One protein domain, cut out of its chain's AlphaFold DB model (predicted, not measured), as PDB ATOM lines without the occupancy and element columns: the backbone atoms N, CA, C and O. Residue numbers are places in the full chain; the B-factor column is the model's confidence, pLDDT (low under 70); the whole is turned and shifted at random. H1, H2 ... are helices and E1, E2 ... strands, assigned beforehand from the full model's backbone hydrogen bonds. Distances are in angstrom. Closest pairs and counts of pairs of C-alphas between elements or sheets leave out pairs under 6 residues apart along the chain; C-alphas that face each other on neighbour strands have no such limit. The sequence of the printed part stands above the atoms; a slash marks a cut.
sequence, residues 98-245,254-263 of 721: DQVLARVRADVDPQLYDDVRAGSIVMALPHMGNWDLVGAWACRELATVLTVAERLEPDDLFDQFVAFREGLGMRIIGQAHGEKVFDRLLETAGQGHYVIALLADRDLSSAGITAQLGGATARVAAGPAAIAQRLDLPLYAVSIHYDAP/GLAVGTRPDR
ATOM      1  N   ASP A  98      -3.832 -19.448 -32.487       80.62
ATOM      2  CA  ASP A  98      -4.731 -20.281 -31.671       80.62
ATOM      3  C   ASP A  98      -5.775 -19.444 -30.918       80.62
ATOM      4  O   ASP A  98      -6.923 -19.852 -30.748       80.62
ATOM      5  N   GLN A  99      -5.395 -18.239 -30.489       83.19
ATOM      6  CA  GLN A  99      -6.301 -17.294 -29.846       83.19
ATOM      7  C   GLN A  99      -7.342 -16.720 -30.812       83.19
ATOM      8  O   GLN A  99      -8.458 -16.437 -30.369       83.19
ATOM      9  N   VAL A 100      -6.995 -16.531 -32.086       84.31
ATOM     10  CA  VAL A 100      -7.934 -16.134 -33.145       84.31
ATOM     11  C   VAL A 100      -8.903 -17.279 -33.442       84.31
ATOM     12  O   VAL A 100     -10.114 -17.069 -33.402       84.31
ATOM     13  N   LEU A 101      -8.392 -18.501 -33.629       83.81
ATOM     14  CA  LEU A 101      -9.206 -19.692 -33.896       83.81
ATOM     15  C   LEU A 101     -10.192 -19.981 -32.758       83.81
ATOM     16  O   LEU A 101     -11.377 -20.180 -33.002       83.81
ATOM     17  N   ALA A 102      -9.743 -19.910 -31.503       82.38
ATOM     18  CA  ALA A 102     -10.597 -20.149 -30.338       82.38
ATOM     19  C   ALA A 102     -11.721 -19.108 -30.159       82.38
ATOM     20  O   ALA A 102     -12.649 -19.331 -29.380       82.38
ATOM     21  N   ARG A 103     -11.634 -17.955 -30.837       84.50
ATOM     22  CA  ARG A 103     -12.627 -16.876 -30.752       84.50
ATOM     23  C   ARG A 103     -13.703 -16.952 -31.821       84.50
ATOM     24  O   ARG A 103     -14.712 -16.270 -31.656       84.50
ATOM     25  N   VAL A 104     -13.517 -17.747 -32.871       85.62
ATOM     26  CA  VAL A 104     -14.485 -17.870 -33.962       85.62
ATOM     27  C   VAL A 104     -15.147 -19.238 -33.911       85.62
ATOM     28  O   VAL A 104     -14.489 -20.275 -33.909       85.62
ATOM     29  N   ARG A 105     -16.477 -19.241 -33.882       84.62
ATOM     30  CA  ARG A 105     -17.297 -20.433 -34.039       84.62
ATOM     31  C   ARG A 105     -17.940 -20.394 -35.418       84.62
ATOM     32  O   ARG A 105     -18.765 -19.530 -35.695       84.62
ATOM     33  N   ALA A 106     -17.575 -21.337 -36.269       81.12
ATOM     34  CA  ALA A 106     -18.164 -21.471 -37.590       81.12
ATOM     35  C   ALA A 106     -19.390 -22.392 -37.529       81.12
ATOM     36  O   ALA A 106     -19.273 -23.562 -37.172       81.12
ATOM     37  N   ASP A 107     -20.557 -21.848 -37.861       82.56
ATOM     38  CA  ASP A 107     -21.779 -22.588 -38.186       82.56
ATOM     39  C   ASP A 107     -22.022 -22.444 -39.693       82.56
ATOM     40  O   ASP A 107     -22.905 -21.723 -40.159       82.56
ATOM     41  N   VAL A 108     -21.107 -23.027 -40.466       79.06
ATOM     42  CA  VAL A 108     -21.062 -22.886 -41.923       79.06
ATOM     43  C   VAL A 108     -21.579 -24.150 -42.597       79.06
ATOM     44  O   VAL A 108     -21.378 -25.256 -42.096       79.06
ATOM     45  N   ASP A 109     -22.241 -23.982 -43.741       78.75
ATOM     46  CA  ASP A 109     -22.690 -25.107 -44.564       78.75
ATOM     47  C   ASP A 109     -21.488 -26.015 -44.908       78.75
ATOM     48  O   ASP A 109     -20.489 -25.503 -45.416       78.75
ATOM     49  N   PRO A 110     -21.541 -27.341 -44.664       83.56
ATOM     50  CA  PRO A 110     -20.453 -28.250 -45.021       83.56
ATOM     51  C   PRO A 110     -20.018 -28.153 -46.491       83.56
ATOM     52  O   PRO A 110     -18.829 -28.289 -46.776       83.56
ATOM     53  N   GLN A 111     -20.953 -27.848 -47.402       85.38
ATOM     54  CA  GLN A 111     -20.682 -27.652 -48.829       85.38
ATOM     55  C   GLN A 111     -19.693 -26.511 -49.080       85.38
ATOM     56  O   GLN A 111     -18.915 -26.573 -50.027       85.38
ATOM     57  N   LEU A 112     -19.665 -25.496 -48.212       88.19
ATOM     58  CA  LEU A 112     -18.741 -24.372 -48.335       88.19
ATOM     59  C   LEU A 112     -17.289 -24.849 -48.347       88.19
ATOM     60  O   LEU A 112     -16.485 -24.343 -49.123       88.19
ATOM     61  N   TYR A 113     -16.945 -25.845 -47.527       89.25
ATOM     62  CA  TYR A 113     -15.589 -26.393 -47.498       89.25
ATOM     63  C   TYR A 113     -15.237 -27.172 -48.765       89.25
ATOM     64  O   TYR A 113     -14.065 -27.215 -49.140       89.25
ATOM     65  N   ASP A 114     -16.213 -27.828 -49.393       90.00
ATOM     66  CA  ASP A 114     -16.015 -28.506 -50.676       90.00
ATOM     67  C   ASP A 114     -15.845 -27.482 -51.807       90.00
ATOM     68  O   ASP A 114     -14.912 -27.604 -52.597       90.00
ATOM     69  N   ASP A 115     -16.667 -26.431 -51.829       91.62
ATOM     70  CA  ASP A 115     -16.606 -25.359 -52.828       91.62
ATOM     71  C   ASP A 115     -15.299 -24.566 -52.727       91.62
ATOM     72  O   ASP A 115     -14.641 -24.329 -53.738       91.62
ATOM     73  N   VAL A 116     -14.864 -24.234 -51.505       91.94
ATOM     74  CA  VAL A 116     -13.549 -23.622 -51.270       91.94
ATOM     75  C   VAL A 116     -12.435 -24.569 -51.704       91.94
ATOM     76  O   VAL A 116     -11.447 -24.113 -52.252       91.94
ATOM     77  N   ARG A 117     -12.542 -25.890 -51.515       91.25
ATOM     78  CA  ARG A 117     -11.521 -26.822 -52.033       91.25
ATOM     79  C   ARG A 117     -11.513 -26.904 -53.561       91.25
ATOM     80  O   ARG A 117     -10.457 -27.160 -54.133       91.25
ATOM     81  N   ALA A 118     -12.663 -26.713 -54.203       89.56
ATOM     82  CA  ALA A 118     -12.804 -26.748 -55.654       89.56
ATOM     83  C   ALA A 118     -12.315 -25.459 -56.335       89.56
ATOM     84  O   ALA A 118     -11.816 -25.519 -57.458       89.56
ATOM     85  N   GLY A 119     -12.432 -24.307 -55.671       90.25
ATOM     86  CA  GLY A 119     -11.997 -23.029 -56.221       90.25
ATOM     87  C   GLY A 119     -12.384 -21.831 -55.359       90.25
ATOM     88  O   GLY A 119     -12.575 -21.934 -54.148       90.25
ATOM     89  N   SER A 120     -12.442 -20.658 -55.989       94.06
ATOM     90  CA  SER A 120     -12.829 -19.415 -55.320       94.06
ATOM     91  C   SER A 120     -14.324 -19.395 -55.000       94.06
ATOM     92  O   SER A 120     -15.138 -19.953 -55.730       94.06
ATOM     93  N   ILE A 121     -14.698 -18.700 -53.929       94.19
ATOM     94  CA  ILE A 121     -16.104 -18.467 -53.569       94.19
ATOM     95  C   ILE A 121     -16.349 -16.987 -53.309       94.19
ATOM     96  O   ILE A 121     -15.424 -16.249 -52.961       94.19
ATOM     97  N   VAL A 122     -17.604 -16.557 -53.423       93.25
ATOM     98  CA  VAL A 122     -18.023 -15.196 -53.081       93.25
ATOM     99  C   VAL A 122     -18.852 -15.204 -51.803       93.25
ATOM    100  O   VAL A 122     -19.792 -15.981 -51.648       93.25
ATOM    101  N   MET A 123     -18.525 -14.295 -50.890       92.88
ATOM    102  CA  MET A 123     -19.255 -14.045 -49.655       92.88
ATOM    103  C   MET A 123     -19.869 -12.645 -49.684       92.88
ATOM    104  O   MET A 123     -19.155 -11.642 -49.732       92.88
ATOM    105  N   ALA A 124     -21.199 -12.581 -49.622       90.19
ATOM    106  CA  ALA A 124     -21.960 -11.354 -49.423       90.19
ATOM    107  C   ALA A 124     -22.179 -11.133 -47.924       90.19
ATOM    108  O   ALA A 124     -22.840 -11.934 -47.256       90.19
ATOM    109  N   LEU A 125     -21.619 -10.049 -47.392       88.31
ATOM    110  CA  LEU A 125     -21.583  -9.791 -45.958       88.31
ATOM    111  C   LEU A 125     -22.264  -8.448 -45.612       88.31
ATOM    112  O   LEU A 125     -22.051  -7.460 -46.317       88.31
ATOM    113  N   PRO A 126     -23.060  -8.366 -44.533       84.00
ATOM    114  CA  PRO A 126     -23.567  -7.108 -43.991       84.00
ATOM    115  C   PRO A 126     -22.660  -6.576 -42.872       84.00
ATOM    116  O   PRO A 126     -21.985  -7.376 -42.229       84.00
ATOM    117  N   HIS A 127     -22.661  -5.265 -42.587       83.75
ATOM    118  CA  HIS A 127     -21.887  -4.572 -41.537       83.75
ATOM    119  C   HIS A 127     -22.248  -5.036 -40.111       83.75
ATOM    120  O   HIS A 127     -22.800  -4.292 -39.296       83.75
ATOM    121  N   MET A 128     -21.900  -6.277 -39.776       84.69
ATOM    122  CA  MET A 128     -22.162  -6.908 -38.487       84.69
ATOM    123  C   MET A 128     -20.933  -7.648 -37.955       84.69
ATOM    124  O   MET A 128     -20.108  -8.141 -38.717       84.69
ATOM    125  N   GLY A 129     -20.813  -7.722 -36.628       86.12
ATOM    126  CA  GLY A 129     -19.743  -8.469 -35.966       86.12
ATOM    127  C   GLY A 129     -18.349  -7.860 -36.139       86.12
ATOM    128  O   GLY A 129     -18.201  -6.640 -36.205       86.12
ATOM    129  N   ASN A 130     -17.323  -8.716 -36.142       88.06
ATOM    130  CA  ASN A 130     -15.924  -8.313 -36.279       88.06
ATOM    131  C   ASN A 130     -15.286  -8.940 -37.519       88.06
ATOM    132  O   ASN A 130     -14.915 -10.110 -37.533       88.06
ATOM    133  N   TRP A 131     -15.151  -8.115 -38.546       86.56
ATOM    134  CA  TRP A 131     -14.696  -8.495 -39.873       86.56
ATOM    135  C   TRP A 131     -13.224  -8.837 -39.926       86.56
ATOM    136  O   TRP A 131     -12.853  -9.801 -40.580       86.56
ATOM    137  N   ASP A 132     -12.392  -8.075 -39.221       88.31
ATOM    138  CA  ASP A 132     -10.951  -8.291 -39.248       88.31
ATOM    139  C   ASP A 132     -10.597  -9.604 -38.538       88.31
ATOM    140  O   ASP A 132      -9.759 -10.368 -39.017       88.31
ATOM    141  N   LEU A 133     -11.303  -9.921 -37.443       88.06
ATOM    142  CA  LEU A 133     -11.159 -11.195 -36.735       88.06
ATOM    143  C   LEU A 133     -11.627 -12.385 -37.588       88.06
ATOM    144  O   LEU A 133     -10.916 -13.386 -37.666       88.06
ATOM    145  N   VAL A 134     -12.791 -12.287 -38.247       90.00
ATOM    146  CA  VAL A 134     -13.275 -13.351 -39.150       90.00
ATOM    147  C   VAL A 134     -12.407 -13.469 -40.391       90.00
ATOM    148  O   VAL A 134     -12.162 -14.579 -40.838       90.00
ATOM    149  N   GLY A 135     -11.908 -12.360 -40.931       90.44
ATOM    150  CA  GLY A 135     -11.002 -12.351 -42.075       90.44
ATOM    151  C   GLY A 135      -9.701 -13.085 -41.758       90.44
ATOM    152  O   GLY A 135      -9.299 -13.963 -42.514       90.44
ATOM    153  N   ALA A 136      -9.103 -12.808 -40.595       89.81
ATOM    154  CA  ALA A 136      -7.920 -13.526 -40.117       89.81
ATOM    155  C   ALA A 136      -8.184 -15.031 -39.922       89.81
ATOM    156  O   ALA A 136      -7.353 -15.861 -40.284       89.81
ATOM    157  N   TRP A 137      -9.352 -15.390 -39.376       92.19
ATOM    158  CA  TRP A 137      -9.784 -16.784 -39.251       92.19
ATOM    159  C   TRP A 137      -9.986 -17.455 -40.621       92.19
ATOM    160  O   TRP A 137      -9.475 -18.549 -40.848       92.19
ATOM    161  N   ALA A 138     -10.660 -16.792 -41.561       91.44
ATOM    162  CA  ALA A 138     -10.963 -17.324 -42.888       91.44
ATOM    163  C   ALA A 138      -9.700 -17.521 -43.735       91.44
ATOM    164  O   ALA A 138      -9.576 -18.552 -44.393       91.44
ATOM    165  N   CYS A 139      -8.721 -16.612 -43.649       92.12
ATOM    166  CA  CYS A 139      -7.412 -16.795 -44.286       92.12
ATOM    167  C   CYS A 139      -6.687 -18.064 -43.817       92.12
ATOM    168  O   CYS A 139      -5.805 -18.555 -44.521       92.12
ATOM    169  N   ARG A 140      -7.031 -18.585 -42.633       88.62
ATOM    170  CA  ARG A 140      -6.424 -19.787 -42.061       88.62
ATOM    171  C   ARG A 140      -7.235 -21.053 -42.316       88.62
ATOM    172  O   ARG A 140      -6.642 -22.062 -42.681       88.62
ATOM    173  N   GLU A 141      -8.544 -20.997 -42.095       89.94
ATOM    174  CA  GLU A 141      -9.435 -22.163 -42.152       89.94
ATOM    175  C   GLU A 141     -10.051 -22.401 -43.535       89.94
ATOM    176  O   GLU A 141     -10.523 -23.503 -43.810       89.94
ATOM    177  N   LEU A 142     -10.074 -21.381 -44.400       91.44
ATOM    178  CA  LEU A 142     -10.675 -21.445 -45.732       91.44
ATOM    179  C   LEU A 142      -9.616 -21.192 -46.814       91.44
ATOM    180  O   LEU A 142      -8.943 -22.114 -47.261       91.44
ATOM    181  N   ALA A 143      -9.467 -19.940 -47.234       92.00
ATOM    182  CA  ALA A 143      -8.518 -19.488 -48.242       92.00
ATOM    183  C   ALA A 143      -8.221 -18.004 -48.012       92.00
ATOM    184  O   ALA A 143      -8.926 -17.336 -47.250       92.00
ATOM    185  N   THR A 144      -7.205 -17.466 -48.690       95.25
ATOM    186  CA  THR A 144      -6.886 -16.035 -48.625       95.25
ATOM    187  C   THR A 144      -8.127 -15.198 -48.920       95.25
ATOM    188  O   THR A 144      -8.772 -15.352 -49.959       95.25
ATOM    189  N   VAL A 145      -8.461 -14.296 -48.001       95.19
ATOM    190  CA  VAL A 145      -9.588 -13.383 -48.171       95.19
ATOM    191  C   VAL A 145      -9.186 -12.270 -49.129       95.19
ATOM    192  O   VAL A 145      -8.229 -11.544 -48.863       95.19
ATOM    193  N   LEU A 146      -9.928 -12.127 -50.225       92.69
ATOM    194  CA  LEU A 146      -9.826 -11.010 -51.160       92.69
ATOM    195  C   LEU A 146     -10.965 -10.030 -50.885       92.69
ATOM    196  O   LEU A 146     -12.136 -10.404 -50.943       92.69
ATOM    197  N   THR A 147     -10.640  -8.775 -50.593       88.75
ATOM    198  CA  THR A 147     -11.651  -7.743 -50.336       88.75
ATOM    199  C   THR A 147     -11.205  -6.370 -50.840       88.75
ATOM    200  O   THR A 147     -10.050  -6.163 -51.213       88.75
ATOM    201  N   VAL A 148     -12.142  -5.427 -50.874       79.56
ATOM    202  CA  VAL A 148     -11.922  -4.041 -51.291       79.56
ATOM    203  C   VAL A 148     -11.977  -3.153 -50.056       79.56
ATOM    204  O   VAL A 148     -12.882  -3.286 -49.232       79.56
ATOM    205  N   ALA A 149     -11.030  -2.228 -49.937       65.81
ATOM    206  CA  ALA A 149     -11.078  -1.189 -48.915       65.81
ATOM    207  C   ALA A 149     -11.400   0.162 -49.560       65.81
ATOM    208  O   ALA A 149     -10.723   0.594 -50.492       65.81
ATOM    209  N   GLU A 150     -12.422   0.841 -49.041       60.47
ATOM    210  CA  GLU A 150     -12.687   2.236 -49.392       60.47
ATOM    211  C   GLU A 150     -11.571   3.132 -48.849       60.47
ATOM    212  O   GLU A 150     -11.092   2.929 -47.728       60.47
ATOM    213  N   ARG A 151     -11.159   4.127 -49.642       60.84
ATOM    214  CA  ARG A 151     -10.140   5.086 -49.217       60.84
ATOM    215  C   ARG A 151     -10.658   5.889 -48.021       60.84
ATOM    216  O   ARG A 151     -11.685   6.556 -48.108       60.84
ATOM    217  N   LEU A 152      -9.938   5.808 -46.906       51.06
ATOM    218  CA  LEU A 152     -10.226   6.540 -45.673       51.06
ATOM    219  C   LEU A 152      -9.298   7.754 -45.587       51.06
ATOM    220  O   LEU A 152      -8.084   7.601 -45.660       51.06
ATOM    221  N   GLU A 153      -9.842   8.956 -45.398       45.56
ATOM    222  CA  GLU A 153      -9.013  10.110 -45.037       45.56
ATOM    223  C   GLU A 153      -8.808  10.165 -43.511       45.56
ATOM    224  O   GLU A 153      -9.761   9.955 -42.750       45.56
ATOM    225  N   PRO A 154      -7.601  10.501 -43.027       56.75
ATOM    226  CA  PRO A 154      -6.402  10.848 -43.800       56.75
ATOM    227  C   PRO A 154      -5.679   9.614 -44.386       56.75
ATOM    228  O   PRO A 154      -5.770   8.526 -43.826       56.75
ATOM    229  N   ASP A 155      -4.955   9.791 -45.501       64.38
ATOM    230  CA  ASP A 155      -4.311   8.693 -46.256       64.38
ATOM    231  C   ASP A 155      -3.400   7.811 -45.384       64.38
ATOM    232  O   ASP A 155      -3.379   6.591 -45.529       64.38
ATOM    233  N   ASP A 156      -2.725   8.402 -44.392       66.25
ATOM    234  CA  ASP A 156      -1.885   7.665 -43.446       66.25
ATOM    235  C   ASP A 156      -2.678   6.677 -42.578       66.25
ATOM    236  O   ASP A 156      -2.123   5.675 -42.121       66.25
ATOM    237  N   LEU A 157      -3.957   6.956 -42.313       65.88
ATOM    238  CA  LEU A 157      -4.858   6.060 -41.593       65.88
ATOM    239  C   LEU A 157      -5.336   4.927 -42.508       65.88
ATOM    240  O   LEU A 157      -5.400   3.783 -42.059       65.88
ATOM    241  N   PHE A 158      -5.630   5.217 -43.778       69.44
ATOM    242  CA  PHE A 158      -5.968   4.195 -44.772       69.44
ATOM    243  C   PHE A 158      -4.824   3.202 -44.971       69.44
ATOM    244  O   PHE A 158      -5.040   2.001 -44.814       69.44
ATOM    245  N   ASP A 159      -3.606   3.693 -45.205       72.19
ATOM    246  CA  ASP A 159      -2.421   2.849 -45.381       72.19
ATOM    247  C   ASP A 159      -2.178   1.963 -44.151       72.19
ATOM    248  O   ASP A 159      -1.826   0.790 -44.272       72.19
ATOM    249  N   GLN A 160      -2.441   2.484 -42.947       73.00
ATOM    250  CA  GLN A 160      -2.374   1.702 -41.709       73.00
ATOM    251  C   GLN A 160      -3.419   0.579 -41.656       73.00
ATOM    252  O   GLN A 160      -3.087  -0.525 -41.224       73.00
ATOM    253  N   PHE A 161      -4.662   0.829 -42.078       73.94
ATOM    254  CA  PHE A 161      -5.708  -0.199 -42.128       73.94
ATOM    255  C   PHE A 161      -5.445  -1.253 -43.208       73.94
ATOM    256  O   PHE A 161      -5.702  -2.436 -42.970       73.94
ATOM    257  N   VAL A 162      -4.914  -0.848 -44.364       80.94
ATOM    258  CA  VAL A 162      -4.492  -1.768 -45.430       80.94
ATOM    259  C   VAL A 162      -3.361  -2.657 -44.922       80.94
ATOM    260  O   VAL A 162      -3.540  -3.871 -44.853       80.94
ATOM    261  N   ALA A 163      -2.267  -2.065 -44.434       81.06
ATOM    262  CA  ALA A 163      -1.121  -2.809 -43.911       81.06
ATOM    263  C   ALA A 163      -1.500  -3.730 -42.739       81.06
ATOM    264  O   ALA A 163      -0.953  -4.820 -42.581       81.06
ATOM    265  N   PHE A 164      -2.458  -3.314 -41.907       83.19
ATOM    266  CA  PHE A 164      -3.017  -4.151 -40.852       83.19
ATOM    267  C   PHE A 164      -3.694  -5.406 -41.398       83.19
ATOM    268  O   PHE A 164      -3.372  -6.503 -40.948       83.19
ATOM    269  N   ARG A 165      -4.627  -5.255 -42.342       85.75
ATOM    270  CA  ARG A 165      -5.389  -6.381 -42.898       85.75
ATOM    271  C   ARG A 165      -4.514  -7.301 -43.737       85.75
ATOM    272  O   ARG A 165      -4.656  -8.518 -43.647       85.75
ATOM    273  N   GLU A 166      -3.564  -6.735 -44.472       87.69
ATOM    274  CA  GLU A 166      -2.524  -7.500 -45.161       87.69
ATOM    275  C   GLU A 166      -1.648  -8.274 -44.172       87.69
ATOM    276  O   GLU A 166      -1.374  -9.455 -44.376       87.69
ATOM    277  N   GLY A 167      -1.307  -7.668 -43.031       85.12
ATOM    278  CA  GLY A 167      -0.620  -8.342 -41.928       85.12
ATOM    279  C   GLY A 167      -1.414  -9.487 -41.283       85.12
ATOM    280  O   GLY A 167      -0.817 -10.352 -40.646       85.12
ATOM    281  N   LEU A 168      -2.739  -9.529 -41.463       86.12
ATOM    282  CA  LEU A 168      -3.600 -10.653 -41.069       86.12
ATOM    283  C   LEU A 168      -3.713 -11.734 -42.161       86.12
ATOM    284  O   LEU A 168      -4.400 -12.734 -41.961       86.12
ATOM    285  N   GLY A 169      -3.047 -11.546 -43.302       87.56
ATOM    286  CA  GLY A 169      -3.052 -12.469 -44.435       87.56
ATOM    287  C   GLY A 169      -4.163 -12.217 -45.456       87.56
ATOM    288  O   GLY A 169      -4.389 -13.073 -46.306       87.56
ATOM    289  N   MET A 170      -4.883 -11.093 -45.376       91.94
ATOM    290  CA  MET A 170      -5.883 -10.714 -46.382       91.94
ATOM    291  C   MET A 170      -5.213 -10.031 -47.578       91.94
ATOM    292  O   MET A 170      -4.204  -9.350 -47.429       91.94
ATOM    293  N   ARG A 171      -5.810 -10.151 -48.762       90.06
ATOM    294  CA  ARG A 171      -5.429  -9.378 -49.946       90.06
ATOM    295  C   ARG A 171      -6.418  -8.231 -50.130       90.06
ATOM    296  O   ARG A 171      -7.611  -8.466 -50.323       90.06
ATOM    297  N   ILE A 172      -5.921  -6.998 -50.073       84.69
ATOM    298  CA  ILE A 172      -6.748  -5.794 -50.173       84.69
ATOM    299  C   ILE A 172      -6.546  -5.142 -51.536       84.69
ATOM    300  O   ILE A 172      -5.429  -4.801 -51.914       84.69
ATOM    301  N   ILE A 173      -7.634  -4.933 -52.274       77.88
ATOM    302  CA  ILE A 173      -7.610  -4.074 -53.458       77.88
ATOM    303  C   ILE A 173      -7.894  -2.645 -53.000       77.88
ATOM    304  O   ILE A 173      -9.010  -2.318 -52.590       77.88
ATOM    305  N   GLY A 174      -6.856  -1.809 -53.034       62.28
ATOM    306  CA  GLY A 174      -6.957  -0.374 -52.784       62.28
ATOM    307  C   GLY A 174      -7.437   0.401 -54.014       62.28
ATOM    308  O   GLY A 174      -7.297  -0.040 -55.157       62.28
ATOM    309  N   GLN A 175      -7.994   1.588 -53.789       55.47
ATOM    310  CA  GLN A 175      -8.445   2.485 -54.851       55.47
ATOM    311  C   GLN A 175      -7.274   3.361 -55.350       55.47
ATOM    312  O   GLN A 175      -6.955   4.374 -54.729       55.47
ATOM    313  N   ALA A 176      -6.631   2.998 -56.469       39.44
ATOM    314  CA  ALA A 176      -5.728   3.911 -57.196       39.44
ATOM    315  C   ALA A 176      -6.524   4.820 -58.158       39.44
ATOM    316  O   ALA A 176      -7.599   4.428 -58.615       39.44
ATOM    317  N   HIS A 177      -6.019   6.026 -58.452       35.50
ATOM    318  CA  HIS A 177      -6.653   6.966 -59.393       35.50
ATOM    319  C   HIS A 177      -6.876   6.312 -60.770       35.50
ATOM    320  O   HIS A 177      -5.991   5.634 -61.279       35.50
ATOM    321  N   GLY A 178      -8.059   6.512 -61.359       41.38
ATOM    322  CA  GLY A 178      -8.330   6.214 -62.773       41.38
ATOM    323  C   GLY A 178      -8.739   4.779 -63.143       41.38
ATOM    324  O   GLY A 178      -9.323   4.592 -64.208       41.38
ATOM    325  N   GLU A 179      -8.530   3.772 -62.290       39.25
ATOM    326  CA  GLU A 179      -8.895   2.377 -62.603       39.25
ATOM    327  C   GLU A 179     -10.243   1.952 -61.999       39.25
ATOM    328  O   GLU A 179     -10.536   2.189 -60.823       39.25
ATOM    329  N   LYS A 180     -11.062   1.244 -62.786       59.34
ATOM    330  CA  LYS A 180     -12.315   0.633 -62.320       59.34
ATOM    331  C   LYS A 180     -11.991  -0.490 -61.326       59.34
ATOM    332  O   LYS A 180     -11.604  -1.584 -61.721       59.34
ATOM    333  N   VAL A 181     -12.175  -0.231 -60.029       65.31
ATOM    334  CA  VAL A 181     -11.925  -1.178 -58.913       65.31
ATOM    335  C   VAL A 181     -12.539  -2.561 -59.160       65.31
ATOM    336  O   VAL A 181     -11.940  -3.579 -58.824       65.31
ATOM    337  N   PHE A 182     -13.714  -2.599 -59.789       67.31
ATOM    338  CA  PHE A 182     -14.409  -3.832 -60.142       67.31
ATOM    339  C   PHE A 182     -13.647  -4.690 -61.167       67.31
ATOM    340  O   PHE A 182     -13.613  -5.907 -61.023       67.31
ATOM    341  N   ASP A 183     -12.987  -4.075 -62.150       68.81
ATOM    342  CA  ASP A 183     -12.249  -4.796 -63.194       68.81
ATOM    343  C   ASP A 183     -10.961  -5.405 -62.626       68.81
ATOM    344  O   ASP A 183     -10.693  -6.584 -62.845       68.81
ATOM    345  N   ARG A 184     -10.228  -4.662 -61.780       74.44
ATOM    346  CA  ARG A 184      -9.083  -5.210 -61.025       74.44
ATOM    347  C   ARG A 184      -9.485  -6.342 -60.089       74.44
ATOM    348  O   ARG A 184      -8.727  -7.295 -59.907       74.44
ATOM    349  N   LEU A 185     -10.657  -6.230 -59.467       77.06
ATOM    350  CA  LEU A 185     -11.194  -7.276 -58.608       77.06
ATOM    351  C   LEU A 185     -11.536  -8.531 -59.406       77.06
ATOM    352  O   LEU A 185     -11.149  -9.609 -58.972       77.06
ATOM    353  N   LEU A 186     -12.180  -8.399 -60.569       76.25
ATOM    354  CA  LEU A 186     -12.438  -9.522 -61.475       76.25
ATOM    355  C   LEU A 186     -11.145 -10.170 -61.971       76.25
ATOM    356  O   LEU A 186     -11.032 -11.392 -61.939       76.25
ATOM    357  N   GLU A 187     -10.170  -9.365 -62.391       80.75
ATOM    358  CA  GLU A 187      -8.870  -9.851 -62.848       80.75
ATOM    359  C   GLU A 187      -8.150 -10.619 -61.733       80.75
ATOM    360  O   GLU A 187      -7.764 -11.772 -61.913       80.75
ATOM    361  N   THR A 188      -8.038 -10.016 -60.546       81.69
ATOM    362  CA  THR A 188      -7.371 -10.641 -59.396       81.69
ATOM    363  C   THR A 188      -8.095 -11.911 -58.956       81.69
ATOM    364  O   THR A 188      -7.452 -12.924 -58.685       81.69
ATOM    365  N   ALA A 189      -9.428 -11.869 -58.890       81.75
ATOM    366  CA  ALA A 189     -10.257 -13.007 -58.513       81.75
ATOM    367  C   ALA A 189     -10.149 -14.163 -59.518       81.75
ATOM    368  O   ALA A 189     -10.140 -15.318 -59.101       81.75
ATOM    369  N   GLY A 190     -10.031 -13.866 -60.816       78.31
ATOM    370  CA  GLY A 190      -9.875 -14.870 -61.874       78.31
ATOM    371  C   GLY A 190      -8.486 -15.513 -61.941       78.31
ATOM    372  O   GLY A 190      -8.340 -16.588 -62.516       78.31
ATOM    373  N   GLN A 191      -7.466 -14.889 -61.347       81.62
ATOM    374  CA  GLN A 191      -6.073 -15.357 -61.384       81.62
ATOM    375  C   GLN A 191      -5.653 -16.188 -60.160       81.62
ATOM    376  O   GLN A 191      -4.498 -16.608 -60.074       81.62
ATOM    377  N   GLY A 192      -6.540 -16.419 -59.188       79.56
ATOM    378  CA  GLY A 192      -6.158 -17.128 -57.968       79.56
ATOM    379  C   GLY A 192      -7.306 -17.778 -57.213       79.56
ATOM    380  O   GLY A 192      -8.447 -17.815 -57.665       79.56
ATOM    381  N   HIS A 193      -6.960 -18.316 -56.045       91.12
ATOM    382  CA  HIS A 193      -7.859 -19.064 -55.178       91.12
ATOM    383  C   HIS A 193      -8.174 -18.252 -53.920       91.12
ATOM    384  O   HIS A 193      -7.325 -18.109 -53.040       91.12
ATOM    385  N   TYR A 194      -9.379 -17.683 -53.860       95.19
ATOM    386  CA  TYR A 194      -9.757 -16.709 -52.836       95.19
ATOM    387  C   TYR A 194     -11.134 -16.966 -52.231       95.19
ATOM    388  O   TYR A 194     -12.065 -17.424 -52.894       95.19
ATOM    389  N   VAL A 195     -11.287 -16.536 -50.979       94.81
ATOM    390  CA  VAL A 195     -12.592 -16.179 -50.415       94.81
ATOM    391  C   VAL A 195     -12.835 -14.700 -50.715       94.81
ATOM    392  O   VAL A 195     -12.225 -13.824 -50.103       94.81
ATOM    393  N   ILE A 196     -13.701 -14.405 -51.681       93.94
ATOM    394  CA  ILE A 196     -13.991 -13.036 -52.123       93.94
ATOM    395  C   ILE A 196     -15.066 -12.451 -51.206       93.94
ATOM    396  O   ILE A 196     -16.248 -12.755 -51.347       93.94
ATOM    397  N   ALA A 197     -14.660 -11.625 -50.245       92.38
ATOM    398  CA  ALA A 197     -15.523 -11.099 -49.192       92.38
ATOM    399  C   ALA A 197     -15.897  -9.640 -49.470       92.38
ATOM    400  O   ALA A 197     -15.034  -8.760 -49.446       92.38
ATOM    401  N   LEU A 198     -17.179  -9.365 -49.719       87.25
ATOM    402  CA  LEU A 198     -17.656  -8.033 -50.092       87.25
ATOM    403  C   LEU A 198     -18.908  -7.619 -49.319       87.25
ATOM    404  O   LEU A 198     -19.815  -8.415 -49.065       87.25
ATOM    405  N   LEU A 199     -18.954  -6.329 -48.989       84.69
ATOM    406  CA  LEU A 199     -20.091  -5.690 -48.339       84.69
ATOM    407  C   LEU A 199     -21.300  -5.633 -49.276       84.69
ATOM    408  O   LEU A 199     -21.180  -5.214 -50.428       84.69
ATOM    409  N   ALA A 200     -22.465  -6.025 -48.762       81.81
ATOM    410  CA  ALA A 200     -23.716  -6.075 -49.517       81.81
ATOM    411  C   ALA A 200     -24.789  -5.110 -48.986       81.81
ATOM    412  O   ALA A 200     -25.672  -4.714 -49.731       81.81
ATOM    413  N   ASP A 201     -24.738  -4.685 -47.725       76.31
ATOM    414  CA  ASP A 201     -25.843  -4.002 -47.029       76.31
ATOM    415  C   ASP A 201     -25.805  -2.461 -47.081       76.31
ATOM    416  O   ASP A 201     -26.409  -1.794 -46.237       76.31
ATOM    417  N   ARG A 202     -25.104  -1.886 -48.067       68.94
ATOM    418  CA  ARG A 202     -24.976  -0.433 -48.259       68.94
ATOM    419  C   ARG A 202     -25.816   0.076 -49.432       68.94
ATOM    420  O   ARG A 202     -25.863  -0.546 -50.491       68.94
ATOM    421  N   ASP A 203     -26.366   1.276 -49.257       57.38
ATOM    422  CA  ASP A 203     -26.946   2.083 -50.330       57.38
ATOM    423  C   ASP A 203     -25.839   2.630 -51.251       57.38
ATOM    424  O   ASP A 203     -25.044   3.485 -50.850       57.38
ATOM    425  N   LEU A 204     -25.763   2.088 -52.471       53.72
ATOM    426  CA  LEU A 204     -24.923   2.599 -53.552       53.72
ATOM    427  C   LEU A 204     -25.828   3.282 -54.576       53.72
ATOM    428  O   LEU A 204     -26.593   2.643 -55.300       53.72
ATOM    429  N   SER A 205     -25.731   4.601 -54.634       45.31
ATOM    430  CA  SER A 205     -26.691   5.472 -55.302       45.31
ATOM    431  C   SER A 205     -26.679   5.388 -56.839       45.31
ATOM    432  O   SER A 205     -27.655   5.795 -57.459       45.31
ATOM    433  N   SER A 206     -25.669   4.784 -57.479       40.94
ATOM    434  CA  SER A 206     -25.615   4.639 -58.950       40.94
ATOM    435  C   SER A 206     -25.685   3.200 -59.490       40.94
ATOM    436  O   SER A 206     -25.844   3.021 -60.692       40.94
ATOM    437  N   ALA A 207     -25.588   2.166 -58.640       49.53
ATOM    438  CA  ALA A 207     -25.593   0.753 -59.073       49.53
ATOM    439  C   ALA A 207     -26.227  -0.223 -58.057       49.53
ATOM    440  O   ALA A 207     -26.121  -1.443 -58.205       49.53
ATOM    441  N   GLY A 208     -26.832   0.296 -56.985       59.94
ATOM    442  CA  GLY A 208     -27.477  -0.510 -55.952       59.94
ATOM    443  C   GLY A 208     -28.784  -1.138 -56.432       59.94
ATOM    444  O   GLY A 208     -29.547  -0.528 -57.179       59.94
ATOM    445  N   ILE A 209     -29.060  -2.356 -55.973       68.50
ATOM    446  CA  ILE A 209     -30.313  -3.074 -56.230       68.50
ATOM    447  C   ILE A 209     -31.248  -2.851 -55.042       68.50
ATOM    448  O   ILE A 209     -30.811  -2.744 -53.900       68.50
ATOM    449  N   THR A 210     -32.548  -2.784 -55.292       78.88
ATOM    450  CA  THR A 210     -33.553  -2.625 -54.240       78.88
ATOM    451  C   THR A 210     -33.908  -3.974 -53.604       78.88
ATOM    452  O   THR A 210     -34.286  -4.908 -54.307       78.88
ATOM    453  N   ALA A 211     -33.850  -4.068 -52.274       76.38
ATOM    454  CA  ALA A 211     -34.214  -5.250 -51.492       76.38
ATOM    455  C   ALA A 211     -35.091  -4.889 -50.277       76.38
ATOM    456  O   ALA A 211     -35.103  -3.752 -49.806       76.38
ATOM    457  N   GLN A 212     -35.844  -5.863 -49.757       78.25
ATOM    458  CA  GLN A 212     -36.613  -5.702 -48.518       78.25
ATOM    459  C   GLN A 212     -35.743  -6.057 -47.309       78.25
ATOM    460  O   GLN A 212     -35.276  -7.188 -47.188       78.25
ATOM    461  N   LEU A 213     -35.565  -5.107 -46.391       74.06
ATOM    462  CA  LEU A 213     -34.775  -5.264 -45.176       74.06
ATOM    463  C   LEU A 213     -35.552  -4.731 -43.966       74.06
ATOM    464  O   LEU A 213     -35.878  -3.548 -43.884       74.06
ATOM    465  N   GLY A 214     -35.867  -5.610 -43.009       70.69
ATOM    466  CA  GLY A 214     -36.557  -5.214 -41.772       70.69
ATOM    467  C   GLY A 214     -37.938  -4.580 -41.997       70.69
ATOM    468  O   GLY A 214     -38.297  -3.644 -41.291       70.69
ATOM    469  N   GLY A 215     -38.685  -5.051 -43.004       72.12
ATOM    470  CA  GLY A 215     -40.011  -4.525 -43.353       72.12
ATOM    471  C   GLY A 215     -39.998  -3.194 -44.114       72.12
ATOM    472  O   GLY A 215     -41.056  -2.592 -44.285       72.12
ATOM    473  N   ALA A 216     -38.826  -2.730 -44.556       72.56
ATOM    474  CA  ALA A 216     -38.665  -1.532 -45.363       72.56
ATOM    475  C   ALA A 216     -37.818  -1.810 -46.610       72.56
ATOM    476  O   ALA A 216     -36.927  -2.658 -46.612       72.56
ATOM    477  N   THR A 217     -38.071  -1.039 -47.658       78.00
ATOM    478  CA  THR A 217     -37.260  -1.046 -48.873       78.00
ATOM    479  C   THR A 217     -35.907  -0.379 -48.606       78.00
ATOM    480  O   THR A 217     -35.862   0.732 -48.080       78.00
ATOM    481  N   ALA A 218     -34.811  -1.039 -48.980       75.06
ATOM    482  CA  ALA A 218     -33.447  -0.522 -48.895       75.06
ATOM    483  C   ALA A 218     -32.678  -0.815 -50.192       75.06
ATOM    484  O   ALA A 218     -32.919  -1.834 -50.839       75.06
ATOM    485  N   ARG A 219     -31.747   0.064 -50.574       75.06
ATOM    486  CA  ARG A 219     -30.785  -0.216 -51.647       75.06
ATOM    487  C   ARG A 219     -29.572  -0.944 -51.072       75.06
ATOM    488  O   ARG A 219     -29.078  -0.576 -50.009       75.06
ATOM    489  N   VAL A 220     -29.133  -1.980 -51.775       79.81
ATOM    490  CA  VAL A 220     -28.034  -2.877 -51.403       79.81
ATOM    491  C   VAL A 220     -27.033  -2.984 -52.551       79.81
ATOM    492  O   VAL A 220     -27.380  -2.791 -53.718       79.81
ATOM    493  N   ALA A 221     -25.777  -3.289 -52.244       76.06
ATOM    494  CA  ALA A 221     -24.719  -3.364 -53.241       76.06
ATOM    495  C   ALA A 221     -24.837  -4.641 -54.092       76.06
ATOM    496  O   ALA A 221     -24.859  -5.753 -53.568       76.06
ATOM    497  N   ALA A 222     -24.841  -4.488 -55.422       79.44
ATOM    498  CA  ALA A 222     -24.887  -5.606 -56.373       79.44
ATOM    499  C   ALA A 222     -23.550  -6.358 -56.525       79.44
ATOM    500  O   ALA A 222     -23.512  -7.441 -57.105       79.44
ATOM    501  N   GLY A 223     -22.449  -5.774 -56.037       77.69
ATOM    502  CA  GLY A 223     -21.072  -6.222 -56.282       77.69
ATOM    503  C   GLY A 223     -20.817  -7.719 -56.054       77.69
ATOM    504  O   GLY A 223     -20.329  -8.367 -56.980       77.69
ATOM    505  N   PRO A 224     -21.175  -8.293 -54.886       84.62
ATOM    506  CA  PRO A 224     -20.979  -9.719 -54.629       84.62
ATOM    507  C   PRO A 224     -21.701 -10.611 -55.653       84.62
ATOM    508  O   PRO A 224     -21.089 -11.492 -56.252       84.62
ATOM    509  N   ALA A 225     -22.982 -10.337 -55.920       83.62
ATOM    510  CA  ALA A 225     -23.774 -11.111 -56.875       83.62
ATOM    511  C   ALA A 225     -23.242 -10.974 -58.312       83.62
ATOM    512  O   ALA A 225     -23.148 -11.960 -59.038       83.62
ATOM    513  N   ALA A 226     -22.828  -9.769 -58.708       79.94
ATOM    514  CA  ALA A 226     -22.285  -9.507 -60.037       79.94
ATOM    515  C   ALA A 226     -20.950 -10.228 -60.296       79.94
ATOM    516  O   ALA A 226     -20.679 -10.615 -61.432       79.94
ATOM    517  N   ILE A 227     -20.108 -10.401 -59.273       82.69
ATOM    518  CA  ILE A 227     -18.841 -11.145 -59.387       82.69
ATOM    519  C   ILE A 227     -19.105 -12.639 -59.448       82.69
ATOM    520  O   ILE A 227     -18.565 -13.300 -60.330       82.69
ATOM    521  N   ALA A 228     -19.965 -13.145 -58.561       85.94
ATOM    522  CA  ALA A 228     -20.375 -14.545 -58.576       85.94
ATOM    523  C   ALA A 228     -20.922 -14.936 -59.954       85.94
ATOM    524  O   ALA A 228     -20.489 -15.925 -60.532       85.94
ATOM    525  N   GLN A 229     -21.780 -14.094 -60.538       85.31
ATOM    526  CA  GLN A 229     -22.340 -14.328 -61.865       85.31
ATOM    527  C   GLN A 229     -21.295 -14.254 -62.990       85.31
ATOM    528  O   GLN A 229     -21.340 -15.057 -63.916       85.31
ATOM    529  N   ARG A 230     -20.373 -13.282 -62.958       82.81
ATOM    530  CA  ARG A 230     -19.377 -13.104 -64.031       82.81
ATOM    531  C   ARG A 230     -18.300 -14.180 -64.046       82.81
ATOM    532  O   ARG A 230     -17.786 -14.485 -65.116       82.81
ATOM    533  N   LEU A 231     -17.933 -14.687 -62.874       84.44
ATOM    534  CA  LEU A 231     -16.879 -15.687 -62.710       84.44
ATOM    535  C   LEU A 231     -17.430 -17.108 -62.517       84.44
ATOM    536  O   LEU A 231     -16.640 -18.022 -62.312       84.44
ATOM    537  N   ASP A 232     -18.755 -17.281 -62.578       87.69
ATOM    538  CA  ASP A 232     -19.458 -18.547 -62.325       87.69
ATOM    539  C   ASP A 232     -19.050 -19.193 -60.984       87.69
ATOM    540  O   ASP A 232     -18.701 -20.369 -60.899       87.69
ATOM    541  N   LEU A 233     -19.038 -18.381 -59.919       90.50
ATOM    542  CA  LEU A 233     -18.607 -18.791 -58.580       90.50
ATOM    543  C   LEU A 233     -19.794 -18.973 -57.623       90.50
ATOM    544  O   LEU A 233     -20.753 -18.194 -57.677       90.50
ATOM    545  N   PRO A 234     -19.708 -19.917 -56.667       92.31
ATOM    546  CA  PRO A 234     -20.683 -20.043 -55.590       92.31
ATOM    547  C   PRO A 234     -20.814 -18.755 -54.764       92.31
ATOM    548  O   PRO A 234     -19.811 -18.161 -54.356       92.31
ATOM    549  N   LEU A 235     -22.057 -18.355 -54.472       92.56
ATOM    550  CA  LEU A 235     -22.386 -17.194 -53.642       92.56
ATOM    551  C   LEU A 235     -22.968 -17.626 -52.291       92.56
ATOM    552  O   LEU A 235     -23.964 -18.350 -52.214       92.56
ATOM    553  N   TYR A 236     -22.377 -17.109 -51.218       91.75
ATOM    554  CA  TYR A 236     -22.803 -17.350 -49.845       91.75
ATOM    555  C   TYR A 236     -23.207 -16.048 -49.160       91.75
ATOM    556  O   TYR A 236     -22.432 -15.093 -49.103       91.75
ATOM    557  N   ALA A 237     -24.405 -16.020 -48.576       89.50
ATOM    558  CA  ALA A 237     -24.793 -14.961 -47.653       89.50
ATOM    559  C   ALA A 237     -24.212 -15.267 -46.268       89.50
ATOM    560  O   ALA A 237     -24.412 -16.365 -45.737       89.50
ATOM    561  N   VAL A 238     -23.506 -14.303 -45.677       88.94
ATOM    562  CA  VAL A 238     -22.794 -14.484 -44.406       88.94
ATOM    563  C   VAL A 238     -23.395 -13.594 -43.329       88.94
ATOM    564  O   VAL A 238     -23.739 -12.443 -43.575       88.94
ATOM    565  N   SER A 239     -23.488 -14.114 -42.110       88.56
ATOM    566  CA  SER A 239     -23.823 -13.328 -40.924       88.56
ATOM    567  C   SER A 239     -22.755 -13.512 -39.854       88.56
ATOM    568  O   SER A 239     -22.350 -14.635 -39.565       88.56
ATOM    569  N   ILE A 240     -22.306 -12.406 -39.260       88.94
ATOM    570  CA  ILE A 240     -21.264 -12.394 -38.230       88.94
ATOM    571  C   ILE A 240     -21.824 -11.738 -36.966       88.94
ATOM    572  O   ILE A 240     -22.175 -10.560 -36.955       88.94
ATOM    573  N   HIS A 241     -21.925 -12.484 -35.873       85.75
ATOM    574  CA  HIS A 241     -22.507 -11.972 -34.632       85.75
ATOM    575  C   HIS A 241     -21.809 -12.537 -33.401       85.75
ATOM    576  O   HIS A 241     -21.144 -13.563 -33.455       85.75
ATOM    577  N   TYR A 242     -21.929 -11.844 -32.272       84.25
ATOM    578  CA  TYR A 242     -21.364 -12.316 -31.011       84.25
ATOM    579  C   TYR A 242     -22.334 -13.275 -30.312       84.25
ATOM    580  O   TYR A 242     -23.491 -12.915 -30.089       84.25
ATOM    581  N   ASP A 243     -21.841 -14.446 -29.911       73.06
ATOM    582  CA  ASP A 243     -22.594 -15.433 -29.136       73.06
ATOM    583  C   ASP A 243     -22.613 -15.079 -27.640       73.06
ATOM    584  O   ASP A 243     -21.658 -14.525 -27.077       73.06
ATOM    585  N   ALA A 244     -23.703 -15.450 -26.961       55.41
ATOM    586  CA  ALA A 244     -23.748 -15.439 -25.503       55.41
ATOM    587  C   ALA A 244     -22.891 -16.597 -24.945       55.41
ATOM    588  O   ALA A 244     -22.963 -17.711 -25.466       55.41
ATOM    589  N   PRO A 245     -22.093 -16.387 -23.881       49.47
ATOM    590  CA  PRO A 245     -21.258 -17.449 -23.327       49.47
ATOM    591  C   PRO A 245     -22.126 -18.563 -22.721       49.47
ATOM    592  O   PRO A 245     -22.850 -18.341 -21.751       49.47
ATOM    593  N   GLY A 254     -17.590 -15.835 -27.820       60.25
ATOM    594  CA  GLY A 254     -17.147 -16.165 -29.175       60.25
ATOM    595  C   GLY A 254     -17.902 -15.376 -30.245       60.25
ATOM    596  O   GLY A 254     -18.992 -14.849 -30.007       60.25
ATOM    597  N   LEU A 255     -17.301 -15.268 -31.421       70.12
ATOM    598  CA  LEU A 255     -17.903 -14.709 -32.621       70.12
ATOM    599  C   LEU A 255     -18.423 -15.863 -33.479       70.12
ATOM    600  O   LEU A 255     -17.639 -16.698 -33.918       70.12
ATOM    601  N   ALA A 256     -19.730 -15.925 -33.693       72.31
ATOM    602  CA  ALA A 256     -20.354 -16.903 -34.565       72.31
ATOM    603  C   ALA A 256     -20.395 -16.386 -36.008       72.31
ATOM    604  O   ALA A 256     -20.776 -15.238 -36.263       72.31
ATOM    605  N   VAL A 257     -20.014 -17.250 -36.946       74.44
ATOM    606  CA  VAL A 257     -20.116 -17.017 -38.389       74.44
ATOM    607  C   VAL A 257     -21.087 -18.035 -38.956       74.44
ATOM    608  O   VAL A 257     -20.824 -19.232 -38.885       74.44
ATOM    609  N   GLY A 258     -22.200 -17.555 -39.504       75.00
ATOM    610  CA  GLY A 258     -23.201 -18.384 -40.167       75.00
ATOM    611  C   GLY A 258     -23.218 -18.131 -41.667       75.00
ATOM    612  O   GLY A 258     -23.212 -16.965 -42.074       75.00
ATOM    613  N   THR A 259     -23.288 -19.186 -42.479       75.88
ATOM    614  CA  THR A 259     -23.449 -19.066 -43.937       75.88
ATOM    615  C   THR A 259     -24.731 -19.725 -44.420       75.88
ATOM    616  O   THR A 259     -25.204 -20.711 -43.860       75.88
ATOM    617  N   ARG A 260     -25.323 -19.157 -45.472       75.88
ATOM    618  CA  ARG A 260     -26.405 -19.793 -46.227       75.88
ATOM    619  C   ARG A 260     -26.056 -19.768 -47.712       75.88
ATOM    620  O   ARG A 260     -25.758 -18.681 -48.215       75.88
ATOM    621  N   PRO A 261     -26.077 -20.920 -48.405       71.44
ATOM    622  CA  PRO A 261     -25.859 -20.944 -49.842       71.44
ATOM    623  C   PRO A 261     -27.041 -20.285 -50.553       71.44
ATOM    624  O   PRO A 261     -28.198 -20.561 -50.221       71.44
ATOM    625  N   ASP A 262     -26.759 -19.452 -51.551       66.06
ATOM    626  CA  ASP A 262     -27.773 -19.025 -52.511       66.06
ATOM    627  C   ASP A 262     -27.717 -19.954 -53.729       66.06
ATOM    628  O   ASP A 262     -26.800 -19.897 -54.545       66.06
ATOM    629  N   ARG A 263     -28.670 -20.889 -53.819       53.19
ATOM    630  CA  ARG A 263     -28.786 -21.821 -54.949       53.19
ATOM    631  C   ARG A 263     -29.845 -21.315 -55.921       53.19
ATOM    632  O   ARG A 263     -30.944 -21.866 -55.973       53.19
TER     633      ARG A 263
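AT A GLANCE: This is residues 98 to 245 and 254 to 263 of the 721 residues of the protein "Glyco_trans_4-like_N domain-containing protein" of Actinomyces sp. oral taxon 849 str. F0330 (UniProt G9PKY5). One strongly twisted, curled sheet of seven strands has helices over both faces, H2, H3 and H4 on one and H5 and H6 on the other, three layers in all; the sheet curls round H3. A small hairpin, E6 and E7, lies apart from this sheet. The printed part has 158 residues, with six named helices and nine named strands in the order H1 E1 H2 E2 H3 E3 H4 E4 H5 E5 E6 E7 H6 E8 E9. The large sheet is mixed, ordered E1 E9 E8 E2 E5 E3 E4, and the class is mixed, helices and strands. The whole is compact, with a radius of gyration of the C-alphas of 15.5 A and spans of 44 by 38 by 32 A.

HOW THE PARTS SIT: E2, residues 121 to 125, and E5, residues 195 to 199, are parallel, with N 123 and O 196 within hydrogen-bond range at 2.8 A. E3, residues 145 to 148, is parallel to E5, N 146 to O 195 being 2.9 A, and to edge strand E4, residues 171 to 173, N 173 to O 147 being 2.9 A. E8, residues 235 to 242, is parallel to E2, N 236 to O 122 being 2.9 A. E9, residues 255 to 261, is antiparallel to E8, N 239 to O 258 being 2.9 A, and parallel to edge strand E1, residues 104 to 107, N 105 to O 255 being 2.8 A. The sheet curls round H3, residues 131 to 141; the closest C-alphas of H3 and E3 are those of Cys 139 and Val 145, 5.6 A. H1, residues 98 to 101, is not on the sheet but touches H3, closest at the C-alphas of Leu 101 and Trp 137, 6.1 A. H2, residues 110 to 118, is on the sheet at a height of 9.2 A. H4, residues 155 to 167, lies over E4, closest at the C-alphas of Val 162 and Ile 172, 6.6 A. H5, residues 181 to 190, lies over E3, and H6, residues 223 to 231, over E2. H5 and H6 only just touch, with 3 pairs of C-alphas within 8 A, closest Leu 186 and Ile 227 at 6.9 A. E3, H4, E4 form a strand-helix-strand unit, parallel neighbour strands with a helix between; E2, H3, E3 and E4, H5, E5 are split units, with another strand between; these crossovers are right-handed. E6, residues 209 to 213, and E7, residues 216 to 220, form a hairpin, N 211 to O 218 being 2.8 A. Every O i to N i+4 pair is within hydrogen-bond range in H4, H5 and H6, against 4 of 5 in H2 and 6 of 7 in H3; H1 is too short for one.

IN THESE COORDINATES: H1 begins at C-alpha 98 (-4.731, -20.281, -31.671), and E9 ends at C-alpha 261 (-25.859, -20.944, -49.842). E8 is 23.2 A from first to last C-alpha, E9 20.0 A and H4 18.0 A.

THE WHOLE: The C-alphas of Gly 178 and Pro 245, the two farthest apart, are 47.8 A apart. Residues 246 to 253 are not printed; C-alphas 245 and 254 are 7.3 A apart across the cut. Of the links that are printed whole, none is long. Mean pLDDT of the printed part is 78.5; 33 residues are under 70, among them 149 to 158, 174 to 183 and 202 to 209.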